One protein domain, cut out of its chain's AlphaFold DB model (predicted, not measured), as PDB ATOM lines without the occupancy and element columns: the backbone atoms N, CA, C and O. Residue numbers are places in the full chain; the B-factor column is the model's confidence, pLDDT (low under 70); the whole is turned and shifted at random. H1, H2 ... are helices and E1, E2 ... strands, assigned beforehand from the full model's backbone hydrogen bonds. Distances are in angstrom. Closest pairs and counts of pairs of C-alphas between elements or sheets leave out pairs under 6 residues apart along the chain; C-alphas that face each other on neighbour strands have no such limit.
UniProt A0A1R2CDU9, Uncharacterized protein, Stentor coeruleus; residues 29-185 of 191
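AT A GLANCE: This is residues 29 to 185 of the 191 residues of an uncharacterized protein of Stentor coeruleus (UniProt A0A1R2CDU9). One twisted sheet of seven strands curls round helix H3, and the longer H4 covers another part of the same face, while the short H2 packs on the opposite face, giving three layers, helices on both faces of a sheet. H1 lies side by side with H3 and only grazes the sheet. The printed part has 157 residues with four named helices and seven named strands, in the order E1 E2 H1 E3 E4 E5 E6 H2 E7 H3 H4, a mixed class of helices and strands. The mixed sheet runs E1 E2 E6 E5 E4 E3 E7. The whole is compact and rounded, with a radius of gyration of the C-alphas of 15.0 A and spans of 47 by 37 by 31 A.

HOW THE PARTS SIT: Start at edge strand E1, residues 29 to 32, a hairpin with E2, residues 35 to 39, where N 30 and O 37 are 2.9 A apart. E2 is parallel to E6, residues 107 to 113, with N 36 and O 108 at 2.8 A. E3, residues 60 to 69, E4, residues 80 to 89, E5, residues 92 to 104, and E6 form a meander, each strand the antiparallel neighbour of the one before; look at N 61 and O 86, 2.9 A, N 83 and O 99, 2.9 A, and N 100 and O 111, 2.8 A. E3 bends by 70 degrees at residue 63. Edge strand E7, residues 128 to 130, is antiparallel to E3, with N 128 and O 69 at 2.8 A. H1, residues 50 to 56, touches H3, residues 145 to 154, opposite ways at a shallow tilt of 7 degrees; their closest C-alphas are Lys 54 and Ser 146, 4.5 A. H4, residues 171 to 185, is on the same face as H3, at a height over the sheet of 11.3 A. H3 and H4 are close but not clearly touching, closest at C-alphas Trp 151 and Ile 175, 7.8 A. On the opposite face is H2, residues 115 to 121, at a height over the sheet of 8.7 A; its closest C-alphas with E5 are Leu 115 and Ala 98, 5.2 A. Every O i to N i+4 pair is within hydrogen-bond range in H1, H3 and H4, and 2 of 3 in H2.

IN THESE COORDINATES: Find C-alpha 29 at (23.136, 89.956, 108.792), where E1 begins. E3 spans 24.8 A, E4 29.4 A and E5, the longest strand, 36.8 A. H3 spans 14.3 A from C-alpha 145 at (37.841, 97.527, 109.698), and H4 20.4 A, ending at C-alpha 185, (55.435, 100.738, 101.154).

THE WHOLE: Look to the C-alphas of His 90 and Lys 165, the two farthest apart at 47.3 A. The printed part has no cut; the long links are residues 131 to 144 and 155 to 170. Mean pLDDT of the printed part is 71.8; residues under 70 include 67 to 79, 119 to 141 and 159 to 171.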
ATOM      1  N   VAL A  29      22.593  90.370 110.093       81.50
ATOM      2  CA  VAL A  29      23.136  89.956 108.792       81.50
ATOM      3  C   VAL A  29      22.784  90.987 107.731       81.50
ATOM      4  O   VAL A  29      21.608  91.257 107.499       81.50
ATOM      5  N   PHE A  30      23.810  91.501 107.057       82.38
ATOM      6  CA  PHE A  30      23.689  92.374 105.892       82.38
ATOM      7  C   PHE A  30      24.126  91.609 104.638       82.38
ATOM      8  O   PHE A  30      25.185  90.973 104.639       82.38
ATOM      9  N   ILE A  31      23.303  91.626 103.586       81.88
ATOM     10  CA  ILE A  31      23.530  90.850 102.359       81.88
ATOM     11  C   ILE A  31      23.443  91.770 101.150       81.88
ATOM     12  O   ILE A  31      22.408  92.381 100.894       81.88
ATOM     13  N   VAL A  32      24.525  91.788 100.382       76.12
ATOM     14  CA  VAL A  32      24.573  92.274  99.004       76.12
ATOM     15  C   VAL A  32      24.876  91.061  98.126       76.12
ATOM     16  O   VAL A  32      25.405  90.060  98.605       76.12
ATOM     17  N   GLU A  33      24.503  91.089  96.854       75.12
ATOM     18  CA  GLU A  33      24.792  89.989  95.932       75.12
ATOM     19  C   GLU A  33      26.269  89.540  96.046       75.12
ATOM     20  O   GLU A  33      27.182  90.360  95.964       75.12
ATOM     21  N   ASN A  34      26.498  88.252  96.341       71.81
ATOM     22  CA  ASN A  34      27.813  87.624  96.575       71.81
ATOM     23  C   ASN A  34      28.683  88.209  97.717       71.81
ATOM     24  O   ASN A  34      29.845  87.822  97.866       71.81
ATOM     25  N   PHE A  35      28.141  89.083  98.569       82.25
ATOM     26  CA  PHE A  35      28.834  89.649  99.729       82.25
ATOM     27  C   PHE A  35      27.955  89.672 100.980       82.25
ATOM     28  O   PHE A  35      26.820  90.144 100.978       82.25
ATOM     29  N   LYS A  36      28.501  89.192 102.093       85.75
ATOM     30  CA  LYS A  36      27.784  89.064 103.358       85.75
ATOM     31  C   LYS A  36      28.586  89.682 104.494       85.75
ATOM     32  O   LYS A  36      29.759  89.360 104.660       85.75
ATOM     33  N   ILE A  37      27.931  90.476 105.336       87.81
ATOM     34  CA  ILE A  37      28.461  90.876 106.643       87.81
ATOM     35  C   ILE A  37      27.621  90.207 107.727       87.81
ATOM     36  O   ILE A  37      26.391  90.271 107.714       87.81
ATOM     37  N   ILE A  38      28.298  89.536 108.650       87.25
ATOM     38  CA  ILE A  38      27.730  88.918 109.843       87.25
ATOM     39  C   ILE A  38      28.246  89.711 111.035       87.25
ATOM     40  O   ILE A  38      29.440  89.705 111.330       87.25
ATOM     41  N   ASP A  39      27.340  90.391 111.715       85.75
ATOM     42  CA  ASP A  39      27.641  91.186 112.890       85.75
ATOM     43  C   ASP A  39      27.199  90.455 114.161       85.75
ATOM     44  O   ASP A  39      26.006  90.307 114.435       85.75
ATOM     45  N   GLN A  40      28.183  90.022 114.947       84.06
ATOM     46  CA  GLN A  40      27.978  89.358 116.235       84.06
ATOM     47  C   GLN A  40      27.882  90.346 117.402       84.06
ATOM     48  O   GLN A  40      27.518  89.955 118.510       84.06
ATOM     49  N   THR A  41      28.187  91.628 117.189       81.00
ATOM     50  CA  THR A  41      28.095  92.663 118.229       81.00
ATOM     51  C   THR A  41      26.722  93.319 118.272       81.00
ATOM     52  O   THR A  41      26.439  94.078 119.200       81.00
ATOM     53  N   SER A  42      25.853  93.028 117.293       80.56
ATOM     54  CA  SER A  42      24.554  93.691 117.122       80.56
ATOM     55  C   SER A  42      24.664  95.215 116.944       80.56
ATOM     56  O   SER A  42      23.705  95.935 117.237       80.56
ATOM     57  N   SER A  43      25.823  95.717 116.513       79.31
ATOM     58  CA  SER A  43      26.104  97.144 116.324       79.31
ATOM     59  C   SER A  43      25.639  97.685 114.970       79.31
ATOM     60  O   SER A  43      25.434  98.888 114.848       79.31
ATOM     61  N   LEU A  44      25.411  96.816 113.984       83.69
ATOM     62  CA  LEU A  44      24.950  97.177 112.637       83.69
ATOM     63  C   LEU A  44      23.423  97.196 112.488       83.69
ATOM     64  O   LEU A  44      22.907  97.139 111.372       83.69
ATOM     65  N   LYS A  45      22.678  97.249 113.597       82.00
ATOM     66  CA  LYS A  45      21.215  97.344 113.550       82.00
ATOM     67  C   LYS A  45      20.788  98.576 112.755       82.00
ATOM     68  O   LYS A  45      21.357  99.650 112.917       82.00
ATOM     69  N   ASP A  46      19.776  98.385 111.913       82.62
ATOM     70  CA  ASP A  46      19.098  99.430 111.140       82.62
ATOM     71  C   ASP A  46      19.934 100.126 110.046       82.62
ATOM     72  O   ASP A  46      19.415 101.018 109.378       82.62
ATOM     73  N   MET A  47      21.177  99.695 109.793       87.56
ATOM     74  CA  MET A  47      21.982 100.196 108.670       87.56
ATOM     75  C   MET A  47      21.534  99.568 107.351       87.56
ATOM     76  O   MET A  47      21.323  98.354 107.269       87.56
ATOM     77  N   GLN A  48      21.412 100.392 106.311       82.38
ATOM     78  CA  GLN A  48      20.913  99.952 104.998       82.38
ATOM     79  C   GLN A  48      21.955 100.056 103.886       82.38
ATOM     80  O   GLN A  48      21.798  99.406 102.853       82.38
ATOM     81  N   ASP A  49      23.023 100.826 104.097       88.50
ATOM     82  CA  ASP A  49      24.045 101.072 103.082       88.50
ATOM     83  C   ASP A  49      25.452 100.696 103.567       88.50
ATOM     84  O   ASP A  49      25.810 100.841 104.738       88.50
ATOM     85  N   ILE A  50      26.292 100.238 102.637       87.94
ATOM     86  CA  ILE A  50      27.679  99.866 102.924       87.94
ATOM     87  C   ILE A  50      28.510 101.054 103.434       87.94
ATOM     88  O   ILE A  50      29.414 100.873 104.249       87.94
ATOM     89  N   SER A  51      28.199 102.276 103.000       89.81
ATOM     90  CA  SER A  51      28.856 103.508 103.444       89.81
ATOM     91  C   SER A  51      28.589 103.820 104.920       89.81
ATOM     92  O   SER A  51      29.499 104.286 105.616       89.81
ATOM     93  N   GLU A  52      27.396 103.498 105.428       90.56
ATOM     94  CA  GLU A  52      27.052 103.609 106.850       90.56
ATOM     95  C   GLU A  52      27.866 102.607 107.672       90.56
ATOM     96  O   GLU A  52      28.492 102.979 108.668       90.56
ATOM     97  N   ILE A  53      27.954 101.362 107.192       89.94
ATOM     98  CA  ILE A  53      28.746 100.299 107.824       89.94
ATOM     99  C   ILE A  53      30.231 100.682 107.867       89.94
ATOM    100  O   ILE A  53      30.873 100.565 108.911       89.94
ATOM    101  N   LYS A  54      30.787 101.187 106.756       89.50
ATOM    102  CA  LYS A  54      32.172 101.687 106.705       89.50
ATOM    103  C   LYS A  54      32.398 102.783 107.740       89.50
ATOM    104  O   LYS A  54      33.368 102.716 108.491       89.50
ATOM    105  N   SER A  55      31.493 103.761 107.785       88.69
ATOM    106  CA  SER A  55      31.581 104.910 108.688       88.69
ATOM    107  C   SER A  55      31.537 104.491 110.158       88.69
ATOM    108  O   SER A  55      32.286 105.027 110.975       88.69
ATOM    109  N   HIS A  56      30.722 103.486 110.486       88.94
ATOM    110  CA  HIS A  56      30.584 102.962 111.844       88.94
ATOM    111  C   HIS A  56      31.898 102.414 112.421       88.94
ATOM    112  O   HIS A  56      32.151 102.548 113.620       88.94
ATOM    113  N   PHE A  57      32.758 101.828 111.583       88.31
ATOM    114  CA  PHE A  57      34.002 101.204 112.035       88.31
ATOM    115  C   PHE A  57      35.282 102.006 111.747       88.31
ATOM    116  O   PHE A  57      36.378 101.474 111.937       88.31
ATOM    117  N   LEU A  58      35.187 103.276 111.333       86.69
ATOM    118  CA  LEU A  58      36.357 104.107 110.981       86.69
ATOM    119  C   LEU A  58      37.404 104.218 112.107       86.69
ATOM    120  O   LEU A  58      38.612 104.299 111.843       86.69
ATOM    121  N   ASP A  59      36.944 104.193 113.359       86.06
ATOM    122  CA  ASP A  59      37.778 104.358 114.556       86.06
ATOM    123  C   ASP A  59      38.521 103.081 114.982       86.06
ATOM    124  O   ASP A  59      39.392 103.133 115.854       86.06
ATOM    125  N   TYR A  60      38.181 101.924 114.408       86.38
ATOM    126  CA  TYR A  60      38.814 100.651 114.746       86.38
ATOM    127  C   TYR A  60      40.065 100.456 113.915       86.38
ATOM    128  O   TYR A  60      39.990 100.412 112.689       86.38
ATOM    129  N   LYS A  61      41.213 100.314 114.576       85.38
ATOM    130  CA  LYS A  61      42.528 100.223 113.937       85.38
ATOM    131  C   LYS A  61      43.173  98.870 114.176       85.38
ATOM    132  O   LYS A  61      43.154  98.366 115.296       85.38
ATOM    133  N   ALA A  62      43.724  98.291 113.117       82.06
ATOM    134  CA  ALA A  62      44.309  96.966 113.128       82.06
ATOM    135  C   ALA A  62      45.551  96.948 114.018       82.06
ATOM    136  O   ALA A  62      46.403  97.836 113.941       82.06
ATOM    137  N   VAL A  63      45.652  95.916 114.848       77.94
ATOM    138  CA  VAL A  63      46.794  95.675 115.739       77.94
ATOM    139  C   VAL A  63      47.482  94.345 115.452       77.94
ATOM    140  O   VAL A  63      48.641  94.167 115.820       77.94
ATOM    141  N   ASP A  64      46.792  93.418 114.784       76.00
ATOM    142  CA  ASP A  64      47.321  92.101 114.439       76.00
ATOM    143  C   ASP A  64      46.573  91.512 113.234       76.00
ATOM    144  O   ASP A  64      45.365  91.705 113.098       76.00
ATOM    145  N   PHE A  65      47.276  90.754 112.392       73.94
ATOM    146  CA  PHE A  65      46.707  90.033 111.249       73.94
ATOM    147  C   PHE A  65      47.187  88.585 111.287       73.94
ATOM    148  O   PHE A  65      48.372  88.318 111.470       73.94
ATOM    149  N   ARG A  66      46.283  87.632 111.067       71.94
ATOM    150  CA  ARG A  66      46.589  86.198 111.075       71.94
ATOM    151  C   ARG A  66      45.866  85.499 109.940       71.94
ATOM    152  O   ARG A  66      44.658  85.639 109.800       71.94
ATOM    153  N   CYS A  67      46.575  84.671 109.184       68.50
ATOM    154  CA  CYS A  67      45.934  83.732 108.271       68.50
ATOM    155  C   CYS A  67      45.694  82.409 109.001       68.50
ATOM    156  O   CYS A  67      46.578  81.879 109.672       68.50
ATOM    157  N   VAL A  68      44.492  81.860 108.881       66.44
ATOM    158  CA  VAL A  68      44.094  80.631 109.565       66.44
ATOM    159  C   VAL A  68      43.582  79.618 108.558       66.44
ATOM    160  O   VAL A  68      42.880  79.958 107.605       66.44
ATOM    161  N   LYS A  69      43.943  78.358 108.795       61.88
ATOM    162  CA  LYS A  69      43.449  77.208 108.047       61.88
ATOM    163  C   LYS A  69      42.672  76.289 108.983       61.88
ATOM    164  O   LYS A  69      43.244  75.750 109.936       61.88
ATOM    165  N   GLY A  70      41.385  76.088 108.729       54.12
ATOM    166  CA  GLY A  70      40.548  75.172 109.497       54.12
ATOM    167  C   GLY A  70      41.047  73.728 109.422       54.12
ATOM    168  O   GLY A  70      41.574  73.266 108.415       54.12
ATOM    169  N   SER A  71      40.898  72.969 110.509       49.00
ATOM    170  CA  SER A  71      41.348  71.566 110.556       49.00
ATOM    171  C   SER A  71      40.302  70.559 110.092       49.00
ATOM    172  O   SER A  71      40.608  69.378 109.961       49.00
ATOM    173  N   ARG A  72      39.041  70.992 109.992       47.53
ATOM    174  CA  ARG A  72      37.909  70.201 109.485       47.53
ATOM    175  C   ARG A  72      37.476  70.646 108.090       47.53
ATOM    176  O   ARG A  72      36.510  70.112 107.562       47.53
ATOM    177  N   GLU A  73      38.178  71.625 107.535       50.66
ATOM    178  CA  GLU A  73      38.054  72.024 106.144       50.66
ATOM    179  C   GLU A  73      38.314  70.805 105.258       50.66
ATOM    180  O   GLU A  73      39.302  70.080 105.438       50.66
ATOM    181  N   SER A  74      37.402  70.545 104.321       46.62
ATOM    182  CA  SER A  74      37.658  69.582 103.257       46.62
ATOM    183  C   SER A  74      38.840  70.072 102.411       46.62
ATOM    184  O   SER A  74      39.302  71.208 102.538       46.62
ATOM    185  N   LYS A  75      39.337  69.242 101.486       43.69
ATOM    186  CA  LYS A  75      40.434  69.617 100.569       43.69
ATOM    187  C   LYS A  75      40.135  70.882  99.728       43.69
ATOM    188  O   LYS A  75      41.025  71.347  99.027       43.69
ATOM    189  N   HIS A  76      38.907  71.405  99.792       40.81
ATOM    190  CA  HIS A  76      38.379  72.509  98.997       40.81
ATOM    191  C   HIS A  76      37.938  73.732  99.823       40.81
ATOM    192  O   HIS A  76      37.393  74.663  99.236       40.81
ATOM    193  N   ASP A  77      38.168  73.753 101.144       47.75
ATOM    194  CA  ASP A  77      37.710  74.846 102.014       47.75
ATOM    195  C   ASP A  77      38.812  75.874 102.364       47.75
ATOM    196  O   ASP A  77      40.005  75.677 102.116       47.75
ATOM    197  N   HIS A  78      38.357  77.035 102.835       53.69
ATOM    198  CA  HIS A  78      38.857  78.364 102.503       53.69
ATOM    199  C   HIS A  78      39.817  78.938 103.553       53.69
ATOM    200  O   HIS A  78      39.602  78.810 104.747       53.69
ATOM    201  N   SER A  79      40.855  79.659 103.123       62.00
ATOM    202  CA  SER A  79      41.759  80.339 104.060       62.00
ATOM    203  C   SER A  79      41.087  81.551 104.698       62.00
ATOM    204  O   SER A  79      40.663  82.468 103.998       62.00
ATOM    205  N   HIS A  80      41.038  81.571 106.025       71.38
ATOM    206  CA  HIS A  80      40.493  82.677 106.799       71.38
ATOM    207  C   HIS A  80      41.564  83.736 107.047       71.38
ATOM    208  O   HIS A  80      42.705  83.403 107.375       71.38
ATOM    209  N   LEU A  81      41.195  85.011 106.943       76.56
ATOM    210  CA  LEU A  81      41.992  86.110 107.484       76.56
ATOM    211  C   LEU A  81      41.325  86.585 108.772       76.56
ATOM    212  O   LEU A  81      40.176  87.012 108.739       76.56
ATOM    213  N   ILE A  82      42.044  86.510 109.885       78.38
ATOM    214  CA  ILE A  82      41.659  87.096 111.167       78.38
ATOM    215  C   ILE A  82      42.423  88.401 111.330       78.38
ATOM    216  O   ILE A  82      43.649  88.406 111.242       78.38
ATOM    217  N   VAL A  83      41.721  89.488 111.611       75.31
ATOM    218  CA  VAL A  83      42.343  90.776 111.930       75.31
ATOM    219  C   VAL A  83      41.801  91.263 113.261       75.31
ATOM    220  O   VAL A  83      40.591  91.250 113.470       75.31
ATOM    221  N   LEU A  84      42.698  91.634 114.172       80.38
ATOM    222  CA  LEU A  84      42.348  92.202 115.472       80.38
ATOM    223  C   LEU A  84      42.405  93.718 115.381       80.38
ATOM    224  O   LEU A  84      43.353  94.269 114.816       80.38
ATOM    225  N   PHE A  85      41.421  94.377 115.973       82.75
ATOM    226  CA  PHE A  85      41.255  95.816 115.931       82.75
ATOM    227  C   PHE A  85      40.995  96.392 117.306       82.75
ATOM    228  O   PHE A  85      40.136  95.901 118.037       82.75
ATOM    229  N   ASN A  86      41.643  97.518 117.577       82.19
ATOM    230  CA  ASN A  86      41.410  98.303 118.774       82.19
ATOM    231  C   ASN A  86      40.814  99.654 118.394       82.19
ATOM    232  O   ASN A  86      41.283 100.327 117.471       82.19
ATOM    233  N   ARG A  87      39.811 100.077 119.157       82.31
ATOM    234  CA  ARG A  87      39.342 101.457 119.194       82.31
ATOM    235  C   ARG A  87      40.023 102.157 120.360       82.31
ATOM    236  O   ARG A  87      39.948 101.677 121.491       82.31
ATOM    237  N   MET A  88      40.683 103.279 120.089       78.06
ATOM    238  CA  MET A  88      41.405 104.040 121.110       78.06
ATOM    239  C   MET A  88      40.820 105.435 121.305       78.06
ATOM    240  O   MET A  88      40.560 106.135 120.329       78.06
ATOM    241  N   ILE A  89      40.690 105.859 122.561       77.12
ATOM    242  CA  ILE A  89      40.375 107.238 122.953       77.12
ATOM    243  C   ILE A  89      41.411 107.664 123.994       77.12
ATOM    244  O   ILE A  89      41.662 106.938 124.946       77.12
ATOM    245  N   HIS A  90      42.059 108.815 123.794       79.81
ATOM    246  CA  HIS A  90      43.091 109.347 124.701       79.81
ATOM    247  C   HIS A  90      44.229 108.366 125.066       79.81
ATOM    248  O   HIS A  90      44.831 108.472 126.127       79.81
ATOM    249  N   GLY A  91      44.561 107.438 124.162       70.56
ATOM    250  CA  GLY A  91      45.607 106.431 124.382       70.56
ATOM    251  C   GLY A  91      45.142 105.183 125.138       70.56
ATOM    252  O   GLY A  91      45.935 104.261 125.309       70.56
ATOM    253  N   GLU A  92      43.870 105.116 125.530       72.06
ATOM    254  CA  GLU A  92      43.261 103.950 126.169       72.06
ATOM    255  C   GLU A  92      42.463 103.130 125.154       72.06
ATOM    256  O   GLU A  92      41.786 103.678 124.279       72.06
ATOM    257  N   ILE A  93      42.539 101.801 125.268       76.81
ATOM    258  CA  ILE A  93      41.731 100.875 124.470       76.81
ATOM    259  C   ILE A  93      40.330 100.838 125.080       76.81
ATOM    260  O   ILE A  93      40.156 100.405 126.215       76.81
ATOM    261  N   ILE A  94      39.338 101.276 124.310       81.50
ATOM    262  CA  ILE A  94      37.932 101.333 124.740       81.50
ATOM    263  C   ILE A  94      37.043 100.302 124.033       81.50
ATOM    264  O   ILE A  94      35.856 100.195 124.329       81.50
ATOM    265  N   GLY A  95      37.598  99.563 123.072       78.00
ATOM    266  CA  GLY A  95      36.887  98.519 122.350       78.00
ATOM    267  C   GLY A  95      37.848  97.645 121.560       78.00
ATOM    268  O   GLY A  95      38.792  98.152 120.954       78.00
ATOM    269  N   GLU A  96      37.587  96.344 121.563       82.44
ATOM    270  CA  GLU A  96      38.359  95.343 120.835       82.44
ATOM    271  C   GLU A  96      37.404  94.518 119.982       82.44
ATOM    272  O   GLU A  96      36.411  93.985 120.481       82.44
ATOM    273  N   LEU A  97      37.701  94.429 118.691       86.00
ATOM    274  CA  LEU A  97      36.947  93.624 117.742       86.00
ATOM    275  C   LEU A  97      37.895  92.776 116.918       86.00
ATOM    276  O   LEU A  97      39.038  93.144 116.656       86.00
ATOM    277  N   ALA A  98      37.393  91.641 116.471       84.31
ATOM    278  CA  ALA A  98      38.040  90.816 115.485       84.31
ATOM    279  C   ALA A  98      37.160  90.731 114.241       84.31
ATOM    280  O   ALA A  98      35.928  90.698 114.308       84.31
ATOM    281  N   THR A  99      37.818  90.685 113.093       83.38
ATOM    282  CA  THR A  99      37.183  90.445 111.807       83.38
ATOM    283  C   THR A  99      37.706  89.135 111.247       83.38
ATOM    284  O   THR A  99      38.918  88.964 111.125       83.38
ATOM    285  N   ILE A 100      36.806  88.217 110.901       82.38
ATOM    286  CA  ILE A 100      37.121  87.043 110.089       82.38
ATOM    287  C   ILE A 100      36.603  87.300 108.687       82.38
ATOM    288  O   ILE A 100      35.394  87.387 108.472       82.38
ATOM    289  N   VAL A 101      37.516  87.367 107.725       78.56
ATOM    290  CA  VAL A 101      37.148  87.284 106.316       78.56
ATOM    291  C   VAL A 101      37.132  85.814 105.925       78.56
ATOM    292  O   VAL A 101      38.129  85.097 106.041       78.56
ATOM    293  N   SER A 102      35.955  85.371 105.515       72.06
ATOM    294  CA  SER A 102      35.624  84.028 105.073       72.06
ATOM    295  C   SER A 102      35.223  84.060 103.608       72.06
ATOM    296  O   SER A 102      34.686  85.043 103.098       72.06
ATOM    297  N   TYR A 103      35.498  82.959 102.931       67.50
ATOM    298  CA  TYR A 103      35.249  82.812 101.511       67.50
ATOM    299  C   TYR A 103      34.376  81.583 101.310       67.50
ATOM    300  O   TYR A 103      34.435  80.640 102.102       67.50
ATOM    301  N   SER A 104      33.550  81.605 100.273       58.19
ATOM    302  CA  SER A 104      32.737  80.465  99.868       58.19
ATOM    303  C   SER A 104      32.635  80.395  98.346       58.19
ATOM    304  O   SER A 104      32.898  81.371  97.643       58.19
ATOM    305  N   LEU A 105      32.137  79.263  97.843       53.50
ATOM    306  CA  LEU A 105      31.740  79.092  96.438       53.50
ATOM    307  C   LEU A 105      30.680  80.111  95.972       53.50
ATOM    308  O   LEU A 105      30.472  80.257  94.771       53.50
ATOM    309  N   TYR A 106      30.014  80.785  96.912       59.03
ATOM    310  CA  TYR A 106      28.914  81.723  96.684       59.03
ATOM    311  C   TYR A 106      29.304  83.182  96.957       59.03
ATOM    312  O   TYR A 106      28.435  84.048  96.979       59.03
ATOM    313  N   GLY A 107      30.590  83.452  97.198       64.31
ATOM    314  CA  GLY A 107      31.103  84.799  97.425       64.31
ATOM    315  C   GLY A 107      31.791  84.979  98.775       64.31
ATOM    316  O   GLY A 107      32.360  84.042  99.347       64.31
ATOM    317  N   PHE A 108      31.754  86.210  99.267       74.31
ATOM    318  CA  PHE A 108      32.609  86.730 100.327       74.31
ATOM    319  C   PHE A 108      31.818  86.999 101.605       74.31
ATOM    320  O   PHE A 108      30.707  87.521 101.561       74.31
ATOM    321  N   GLY A 109      32.389  86.650 102.754       78.56
ATOM    322  CA  GLY A 109      31.750  86.825 104.052       78.56
ATOM    323  C   GLY A 109      32.680  87.490 105.051       78.56
ATOM    324  O   GLY A 109      33.705  86.916 105.402       78.56
ATOM    325  N   ILE A 110      32.311  88.652 105.569       86.38
ATOM    326  CA  ILE A 110      32.976  89.273 106.712       86.38
ATOM    327  C   ILE A 110      32.173  88.949 107.970       86.38
ATOM    328  O   ILE A 110      30.975  89.195 108.018       86.38
ATOM    329  N   THR A 111      32.826  88.421 109.000       86.62
ATOM    330  CA  THR A 111      32.241  88.275 110.339       86.62
ATOM    331  C   THR A 111      32.955  89.213 111.303       86.62
ATOM    332  O   THR A 111      34.180  89.163 111.385       86.62
ATOM    333  N   ILE A 112      32.211  90.055 112.020       88.50
ATOM    334  CA  ILE A 112      32.739  91.029 112.988       88.50
ATOM    335  C   ILE A 112      32.219  90.661 114.375       88.50
ATOM    336  O   ILE A 112      31.028  90.402 114.543       88.50
ATOM    337  N   GLY A 113      33.103  90.622 115.369       84.81
ATOM    338  CA  GLY A 113      32.718  90.297 116.738       84.81
ATOM    339  C   GLY A 113      33.893  90.156 117.688       84.81
ATOM    340  O   GLY A 113      35.038  90.423 117.330       84.81
ATOM    341  N   ASN A 114      33.614  89.703 118.909       82.81
ATOM    342  CA  ASN A 114      34.663  89.260 119.819       82.81
ATOM    343  C   ASN A 114      35.353  88.013 119.236       82.81
ATOM    344  O   ASN A 114      34.675  87.112 118.738       82.81
ATOM    345  N   LEU A 115      36.687  87.948 119.321       74.81
ATOM    346  CA  LEU A 115      37.488  86.836 118.802       74.81
ATOM    347  C   LEU A 115      36.994  85.464 119.291       74.81
ATOM    348  O   LEU A 115      36.916  84.521 118.503       74.81
ATOM    349  N   ASP A 116      36.638  85.342 120.568       71.75
ATOM    350  CA  ASP A 116      36.203  84.071 121.156       71.75
ATOM    351  C   ASP A 116      34.839  83.615 120.628       71.75
ATOM    352  O   ASP A 116      34.583  82.413 120.532       71.75
ATOM    353  N   ASP A 117      33.966  84.554 120.271       71.62
ATOM    354  CA  ASP A 117      32.628  84.254 119.761       71.62
ATOM    355  C   ASP A 117      32.692  83.902 118.275       71.62
ATOM    356  O   ASP A 117      32.221  82.843 117.855       71.62
ATOM    357  N   ILE A 118      33.407  84.708 117.484       72.62
ATOM    358  CA  ILE A 118      33.551  84.457 116.045       72.62
ATOM    359  C   ILE A 118      34.364  83.187 115.756       72.62
ATOM    360  O   ILE A 118      34.104  82.497 114.773       72.62
ATOM    361  N   THR A 119      35.329  82.817 116.607       68.25
ATOM    362  CA  THR A 119      36.097  81.568 116.429       68.25
ATOM    363  C   THR A 119      35.266  80.317 116.712       68.25
ATOM    364  O   THR A 119      35.507  79.279 116.085       68.25
ATOM    365  N   LYS A 120      34.279  80.394 117.613       68.12
ATOM    366  CA  LYS A 120      33.305  79.314 117.840       68.12
ATOM    367  C   LYS A 120      32.355  79.190 116.655       68.12
ATOM    368  O   LYS A 120      32.221  78.089 116.119       68.12
ATOM    369  N   ASP A 121      31.781  80.303 116.210       65.25
ATOM    370  CA  ASP A 121      30.799  80.334 115.121       65.25
ATOM    371  C   ASP A 121      31.395  79.916 113.776       65.25
ATOM    372  O   ASP A 121      30.801  79.128 113.040       65.25
ATOM    373  N   CYS A 122      32.620  80.351 113.479       64.25
ATOM    374  CA  CYS A 122      33.347  79.923 112.285       64.25
ATOM    375  C   CYS A 122      33.987  78.525 112.429       64.25
ATOM    376  O   CYS A 122      34.729  78.104 111.545       64.25
ATOM    377  N   ASN A 123      33.733  77.793 113.526       64.50
ATOM    378  CA  ASN A 123      34.290  76.461 113.805       64.50
ATOM    379  C   ASN A 123      35.832  76.398 113.701       64.50
ATOM    380  O   ASN A 123      36.421  75.383 113.316       64.50
ATOM    381  N   LEU A 124      36.505  77.486 114.083       62.50
ATOM    382  CA  LEU A 124      37.965  77.620 114.033       62.50
ATOM    383  C   LEU A 124      38.662  77.033 115.266       62.50
ATOM    384  O   LEU A 124      39.887  77.009 115.328       62.50
ATOM    385  N   THR A 125      37.911  76.495 116.230       55.53
ATOM    386  CA  THR A 125      38.424  75.905 117.485       55.53
ATOM    387  C   THR A 125      39.438  74.774 117.300       55.53
ATOM    388  O   THR A 125      40.170  74.439 118.230       55.53
ATOM    389  N   ARG A 126      39.496  74.165 116.113       51.22
ATOM    390  CA  ARG A 126      40.487  73.138 115.776       51.22
ATOM    391  C   ARG A 126      41.476  73.574 114.692       51.22
ATOM    392  O   ARG A 126      42.363  72.798 114.364       51.22
ATOM    393  N   ALA A 127      41.342  74.784 114.151       51.16
ATOM    394  CA  ALA A 127      42.148  75.291 113.049       51.16
ATOM    395  C   ALA A 127      43.650  75.334 113.374       51.16
ATOM    396  O   ALA A 127      44.056  75.679 114.485       51.16
ATOM    397  N   ASN A 128      44.484  75.027 112.378       46.22
ATOM    398  CA  ASN A 128      45.905  75.335 112.449       46.22
ATOM    399  C   ASN A 128      46.064  76.823 112.131       46.22
ATOM    400  O   ASN A 128      45.862  77.267 110.999       46.22
ATOM    401  N   ILE A 129      46.407  77.597 113.156       49.00
ATOM    402  CA  ILE A 129      46.765  79.002 113.001       49.00
ATOM    403  C   ILE A 129      48.185  79.030 112.435       49.00
ATOM    404  O   ILE A 129      49.149  78.714 113.138       49.00
ATOM    405  N   GLU A 130      48.323  79.375 111.157       43.03
ATOM    406  CA  GLU A 130      49.626  79.761 110.628       43.03
ATOM    407  C   GLU A 130      49.901  81.185 111.107       43.03
ATOM    408  O   GLU A 130      49.346  82.165 110.611       43.03
ATOM    409  N   TYR A 131      50.738  81.300 112.135       40.22
ATOM    410  CA  TYR A 131      51.167  82.590 112.653       40.22
ATOM    411  C   TYR A 131      52.074  83.272 111.629       40.22
ATOM    412  O   TYR A 131      53.294  83.106 111.636       40.22
ATOM    413  N   LEU A 132      51.478  84.066 110.750       42.16
ATOM    414  CA  LEU A 132      52.194  85.104 110.027       42.16
ATOM    415  C   LEU A 132      52.338  86.293 110.975       42.16
ATOM    416  O   LEU A 132      51.508  87.192 110.995       42.16
ATOM    417  N   HIS A 133      53.364  86.242 111.826       39.28
ATOM    418  CA  HIS A 133      53.689  87.350 112.713       39.28
ATOM    419  C   HIS A 133      54.038  88.578 111.871       39.28
ATOM    420  O   HIS A 133      55.034  88.569 111.144       39.28
ATOM    421  N   LEU A 134      53.232  89.630 111.984       43.41
ATOM    422  CA  LEU A 134      53.671  90.955 111.585       43.41
ATOM    423  C   LEU A 134      54.493  91.550 112.733       43.41
ATOM    424  O   LEU A 134      54.054  91.481 113.886       43.41
ATOM    425  N   PRO A 135      55.666  92.144 112.447       41.56
ATOM    426  CA  PRO A 135      56.286  93.047 113.399       41.56
ATOM    427  C   PRO A 135      55.237  94.103 113.741       41.56
ATOM    428  O   PRO A 135      54.556  94.588 112.836       41.56
ATOM    429  N   LYS A 136      55.073  94.383 115.039       43.41
ATOM    430  CA  LYS A 136      54.140  95.378 115.581       43.41
ATOM    431  C   LYS A 136      54.002  96.542 114.605       43.41
ATOM    432  O   LYS A 136      55.010  97.111 114.193       43.41
ATOM    433  N   ALA A 137      52.770  96.827 114.192       47.47
ATOM    434  CA  ALA A 137      52.459  97.945 113.319       47.47
ATOM    435  C   ALA A 137      52.754  99.261 114.062       47.47
ATOM    436  O   ALA A 137      51.853  99.932 114.553       47.47
ATOM    437  N   ASP A 138      54.033  99.616 114.147       44.31
ATOM    438  CA  ASP A 138      54.550 100.877 114.682       44.31
ATOM    439  C   ASP A 138      54.395 102.022 113.648       44.31
ATOM    440  O   ASP A 138      54.982 103.091 113.794       44.31
ATOM    441  N   ASN A 139      53.597 101.819 112.588       45.53
ATOM    442  CA  ASN A 139      53.485 102.721 111.444       45.53
ATOM    443  C   ASN A 139      52.303 103.704 111.547       45.53
ATOM    444  O   ASN A 139      51.243 103.422 112.104       45.53
ATOM    445  N   VAL A 140      52.530 104.882 110.961       52.88
ATOM    446  CA  VAL A 140      51.675 106.081 110.950       52.88
ATOM    447  C   VAL A 140      50.332 105.861 110.233       52.88
ATOM    448  O   VAL A 140      49.351 106.529 110.557       52.88
ATOM    449  N   GLU A 141      50.251 104.889 109.321       58.00
ATOM    450  CA  GLU A 141      49.006 104.477 108.664       58.00
ATOM    451  C   GLU A 141      48.413 103.249 109.348       58.00
ATOM    452  O   GLU A 141      48.974 102.152 109.331       58.00
ATOM    453  N   LYS A 142      47.247 103.452 109.962       72.00
ATOM    454  CA  LYS A 142      46.508 102.412 110.668       72.00
ATOM    455  C   LYS A 142      45.353 101.932 109.801       72.00
ATOM    456  O   LYS A 142      44.352 102.639 109.679       72.00
ATOM    457  N   ILE A 143      45.496 100.728 109.254       82.75
ATOM    458  CA  ILE A 143      44.429 100.015 108.538       82.75
ATOM    459  C   ILE A 143      43.249  99.818 109.490       82.75
ATOM    460  O   ILE A 143      43.454  99.434 110.641       82.75
ATOM    461  N   GLY A 144      42.033 100.103 109.044       86.69
ATOM    462  CA  GLY A 144      40.809  99.937 109.815       86.69
ATOM    463  C   GLY A 144      39.902  98.822 109.312       86.69
ATOM    464  O   GLY A 144      40.085  98.283 108.222       86.69
ATOM    465  N   ILE A 145      38.891  98.477 110.116       88.31
ATOM    466  CA  ILE A 145      37.841  97.527 109.698       88.31
ATOM    467  C   ILE A 145      37.146  98.058 108.438       88.31
ATOM    468  O   ILE A 145      36.838  97.279 107.539       88.31
ATOM    469  N   SER A 146      36.955  99.380 108.348       89.06
ATOM    470  CA  SER A 146      36.395 100.062 107.177       89.06
ATOM    471  C   SER A 146      37.122  99.706 105.881       89.06
ATOM    472  O   SER A 146      36.462  99.477 104.873       89.06
ATOM    473  N   ASP A 147      38.452  99.594 105.923       88.69
ATOM    474  CA  ASP A 147      39.279  99.296 104.750       88.69
ATOM    475  C   ASP A 147      39.095  97.833 104.319       88.69
ATOM    476  O   ASP A 147      39.057  97.526 103.131       88.69
ATOM    477  N   ILE A 148      38.908  96.919 105.280       86.44
ATOM    478  CA  ILE A 148      38.587  95.508 105.006       86.44
ATOM    479  C   ILE A 148      37.212  95.377 104.362       86.44
ATOM    480  O   ILE A 148      37.054  94.636 103.387       86.44
ATOM    481  N   VAL A 149      36.224  96.083 104.914       87.75
ATOM    482  CA  VAL A 149      34.852  96.098 104.399       87.75
ATOM    483  C   VAL A 149      34.823  96.663 102.983       87.75
ATOM    484  O   VAL A 149      34.244  96.035 102.101       87.75
ATOM    485  N   GLU A 150      35.489  97.794 102.751       88.94
ATOM    486  CA  GLU A 150      35.603  98.427 101.437       88.94
ATOM    487  C   GLU A 150      36.267  97.512 100.417       88.94
ATOM    488  O   GLU A 150      35.650  97.188  99.405       88.94
ATOM    489  N   TRP A 151      37.471  97.022 100.716       87.44
ATOM    490  CA  TRP A 151      38.207  96.167  99.793       87.44
ATOM    491  C   TRP A 151      37.401  94.917  99.432       87.44
ATOM    492  O   TRP A 151      37.293  94.546  98.265       87.44
ATOM    493  N   SER A 152      36.777  94.277 100.425       83.44
ATOM    494  CA  SER A 152      35.966  93.077 100.186       83.44
ATOM    495  C   SER A 152      34.717  93.377  99.356       83.44
ATOM    496  O   SER A 152      34.324  92.551  98.535       83.44
ATOM    497  N   TYR A 153      34.104  94.549  99.541       85.88
ATOM    498  CA  TYR A 153      32.949  94.989  98.762       85.88
ATOM    499  C   TYR A 153      33.312  95.313  97.304       85.88
ATOM    500  O   TYR A 153      32.567  94.955  96.391       85.88
ATOM    501  N   GLU A 154      34.463  95.944  97.059       87.12
ATOM    502  CA  GLU A 154      34.975  96.207  95.705       87.12
ATOM    503  C   GLU A 154      35.216  94.914  94.918       87.12
ATOM    504  O   GLU A 154      34.998  94.868  93.708       87.12
ATOM    505  N   HIS A 155      35.607  93.849  95.615       82.69
ATOM    506  CA  HIS A 155      35.940  92.558  95.020       82.69
ATOM    507  C   HIS A 155      34.787  91.537  95.094       82.69
ATOM    508  O   HIS A 155      34.984  90.371  94.750       82.69
ATOM    509  N   LYS A 156      33.577  91.943  95.517       78.69
ATOM    510  CA  LYS A 156      32.434  91.028  95.731       78.69
ATOM    511  C   LYS A 156      31.990  90.267  94.481       78.69
ATOM    512  O   LYS A 156      31.526  89.135  94.580       78.69
ATOM    513  N   ASP A 157      32.143  90.899  93.319       76.81
ATOM    514  CA  ASP A 157      31.716  90.373  92.021       76.81
ATOM    515  C   ASP A 157      32.813  89.527  91.354       76.81
ATOM    516  O   ASP A 157      32.616  88.965  90.272       76.81
ATOM    517  N   GLU A 158      33.990  89.419  91.983       75.50
ATOM    518  CA  GLU A 158      35.047  88.565  91.473       75.50
ATOM    519  C   GLU A 158      34.639  87.096  91.559       75.50
ATOM    520  O   GLU A 158      34.237  86.570  92.600       75.50
ATOM    521  N   LYS A 159      34.794  86.397  90.435       67.00
ATOM    522  CA  LYS A 159      34.503  84.971  90.357       67.00
ATOM    523  C   LYS A 159      35.371  84.200  91.351       67.00
ATOM    524  O   LYS A 159      36.599  84.267  91.292       67.00
ATOM    525  N   TYR A 160      34.726  83.373  92.171       63.59
ATOM    526  CA  TYR A 160      35.424  82.424  93.026       63.59
ATOM    527  C   TYR A 160      36.337  81.509  92.198       63.59
ATOM    528  O   TYR A 160      35.892  80.810  91.280       63.59
ATOM    529  N   MET A 161      37.619  81.494  92.557       62.56
ATOM    530  CA  MET A 161      38.615  80.574  92.021       62.56
ATOM    531  C   MET A 161      39.130  79.704  93.158       62.56
ATOM    532  O   MET A 161      39.480  80.211  94.220       62.56
ATOM    533  N   ASP A 162      39.188  78.392  92.922       59.97
ATOM    534  CA  ASP A 162      39.702  77.434  93.898       59.97
ATOM    535  C   ASP A 162      41.152  77.807  94.283       59.97
ATOM    536  O   ASP A 162      42.056  77.701  93.440       59.97
ATOM    537  N   PRO A 163      41.400  78.218  95.540       53.25
ATOM    538  CA  PRO A 163      42.697  78.717  95.982       53.25
ATOM    539  C   PRO A 163      43.772  77.624  96.046       53.25
ATOM    540  O   PRO A 163      44.941  77.939  96.252       53.25
ATOM    541  N   TYR A 164      43.422  76.346  95.875       54.16
ATOM    542  CA  TYR A 164      44.401  75.269  95.711       54.16
ATOM    543  C   TYR A 164      44.804  75.055  94.253       54.16
ATOM    544  O   TYR A 164      45.920  74.605  93.994       54.16
ATOM    545  N   LYS A 165      43.923  75.382  93.298       62.03
ATOM    546  CA  LYS A 165      44.265  75.365  91.867       62.03
ATOM    547  C   LYS A 165      45.113  76.572  91.501       62.03
ATOM    548  O   LYS A 165      46.000  76.452  90.661       62.03
ATOM    549  N   ILE A 166      44.843  77.716  92.131       64.56
ATOM    550  CA  ILE A 166      45.571  78.958  91.893       64.56
ATOM    551  C   ILE A 166      45.746  79.700  93.224       64.56
ATOM    552  O   ILE A 166      44.902  80.490  93.639       64.56
ATOM    553  N   ILE A 167      46.862  79.428  93.908       58.09
ATOM    554  CA  ILE A 167      47.172  79.961  95.250       58.09
ATOM    555  C   ILE A 167      47.222  81.494  95.268       58.09
ATOM    556  O   ILE A 167      46.892  82.109  96.283       58.09
ATOM    557  N   GLU A 168      47.576  82.105  94.142       57.38
ATOM    558  CA  GLU A 168      47.614  83.556  93.926       57.38
ATOM    559  C   GLU A 168      46.225  84.207  94.024       57.38
ATOM    560  O   GLU A 168      46.118  85.373  94.400       57.38
ATOM    561  N   PHE A 169      45.153  83.446  93.773       60.97
ATOM    562  CA  PHE A 169      43.768  83.910  93.899       60.97
ATOM    563  C   PHE A 169      43.131  83.566  95.245       60.97
ATOM    564  O   PHE A 169      41.938  83.796  95.441       60.97
ATOM    565  N   ASN A 170      43.916  83.068  96.205       67.94
ATOM    566  CA  ASN A 170      43.454  82.947  97.578       67.94
ATOM    567  C   ASN A 170      43.173  84.334  98.142       67.94
ATOM    568  O   ASN A 170      44.086  85.088  98.474       67.94
ATOM    569  N   MET A 171      41.897  84.665  98.248       69.38
ATOM    570  CA  MET A 171      41.499  86.026  98.534       69.38
ATOM    571  C   MET A 171      41.860  86.457  99.965       69.38
ATOM    572  O   MET A 171      42.277  87.591 100.166       69.38
ATOM    573  N   GLY A 172      41.871  85.539 100.940       71.19
ATOM    574  CA  GLY A 172      42.385  85.814 102.291       71.19
ATOM    575  C   GLY A 172      43.853  86.221 102.268       71.19
ATOM    576  O   GLY A 172      44.246  87.193 102.911       71.19
ATOM    577  N   LYS A 173      44.651  85.534 101.442       72.25
ATOM    578  CA  LYS A 173      46.040  85.918 101.183       72.25
ATOM    579  C   LYS A 173      46.145  87.215 100.388       72.25
ATOM    580  O   LYS A 173      47.036  87.994 100.689       72.25
ATOM    581  N   ARG A 174      45.275  87.474  99.406       76.38
ATOM    582  CA  ARG A 174      45.278  88.731  98.632       76.38
ATOM    583  C   ARG A 174      45.002  89.934  99.523       76.38
ATOM    584  O   ARG A 174      45.783  90.876  99.477       76.38
ATOM    585  N   ILE A 175      43.979  89.863 100.376       78.00
ATOM    586  CA  ILE A 175      43.685  90.899 101.375       78.00
ATOM    587  C   ILE A 175      44.876  91.080 102.311       78.00
ATOM    588  O   ILE A 175      45.344  92.199 102.506       78.00
ATOM    589  N   TYR A 176      45.412  89.979 102.846       76.38
ATOM    590  CA  TYR A 176      46.594  90.023 103.701       76.38
ATOM    591  C   TYR A 176      47.777  90.706 103.003       76.38
ATOM    592  O   TYR A 176      48.325  91.665 103.531       76.38
ATOM    593  N   PHE A 177      48.158  90.263 101.802       75.06
ATOM    594  CA  PHE A 177      49.277  90.836 101.057       75.06
ATOM    595  C   PHE A 177      49.029  92.289 100.673       75.06
ATOM    596  O   PHE A 177      49.962  93.081 100.744       75.06
ATOM    597  N   HIS A 178      47.800  92.655 100.314       80.56
ATOM    598  CA  HIS A 178      47.433  94.035 100.034       80.56
ATOM    599  C   HIS A 178      47.662  94.913 101.270       80.56
ATOM    600  O   HIS A 178      48.428  95.872 101.206       80.56
ATOM    601  N   PHE A 179      47.119  94.534 102.424       77.19
ATOM    602  CA  PHE A 179      47.283  95.293 103.665       77.19
ATOM    603  C   PHE A 179      48.720  95.317 104.180       77.19
ATOM    604  O   PHE A 179      49.224  96.375 104.554       77.19
ATOM    605  N   VAL A 180      49.440  94.200 104.103       72.44
ATOM    606  CA  VAL A 180      50.877  94.177 104.407       72.44
ATOM    607  C   VAL A 180      51.659  95.069 103.443       72.44
ATOM    608  O   VAL A 180      52.586  95.756 103.871       72.44
ATOM    609  N   SER A 181      51.276  95.120 102.163       73.25
ATOM    610  CA  SER A 181      51.934  95.984 101.182       73.25
ATOM    611  C   SER A 181      51.786  97.462 101.538       73.25
ATOM    612  O   SER A 181      52.791  98.167 101.501       73.25
ATOM    613  N   LEU A 182      50.601  97.900 101.983       73.81
ATOM    614  CA  LEU A 182      50.357  99.271 102.449       73.81
ATOM    615  C   LEU A 182      51.247  99.615 103.649       73.81
ATOM    616  O   LEU A 182      51.914 100.646 103.656       73.81
ATOM    617  N   LEU A 183      51.355  98.697 104.614       69.31
ATOM    618  CA  LEU A 183      52.220  98.881 105.782       69.31
ATOM    619  C   LEU A 183      53.713  98.912 105.411       69.31
ATOM    620  O   LEU A 183      54.492  99.605 106.064       69.31
ATOM    621  N   SER A 184      54.122  98.170 104.377       60.94
ATOM    622  CA  SER A 184      55.521  98.051 103.934       60.94
ATOM    623  C   SER A 184      55.969  99.114 102.922       60.94
ATOM    624  O   SER A 184      57.155  99.415 102.841       60.94
ATOM    625  N   TYR A 185      55.062  99.726 102.155       54.00
ATOM    626  CA  TYR A 185      55.435 100.738 101.154       54.00
ATOM    627  C   TYR A 185      56.043 101.999 101.791       54.00
ATOM    628  O   TYR A 185      56.819 102.707 101.145       54.00
TER     629      TYR A 185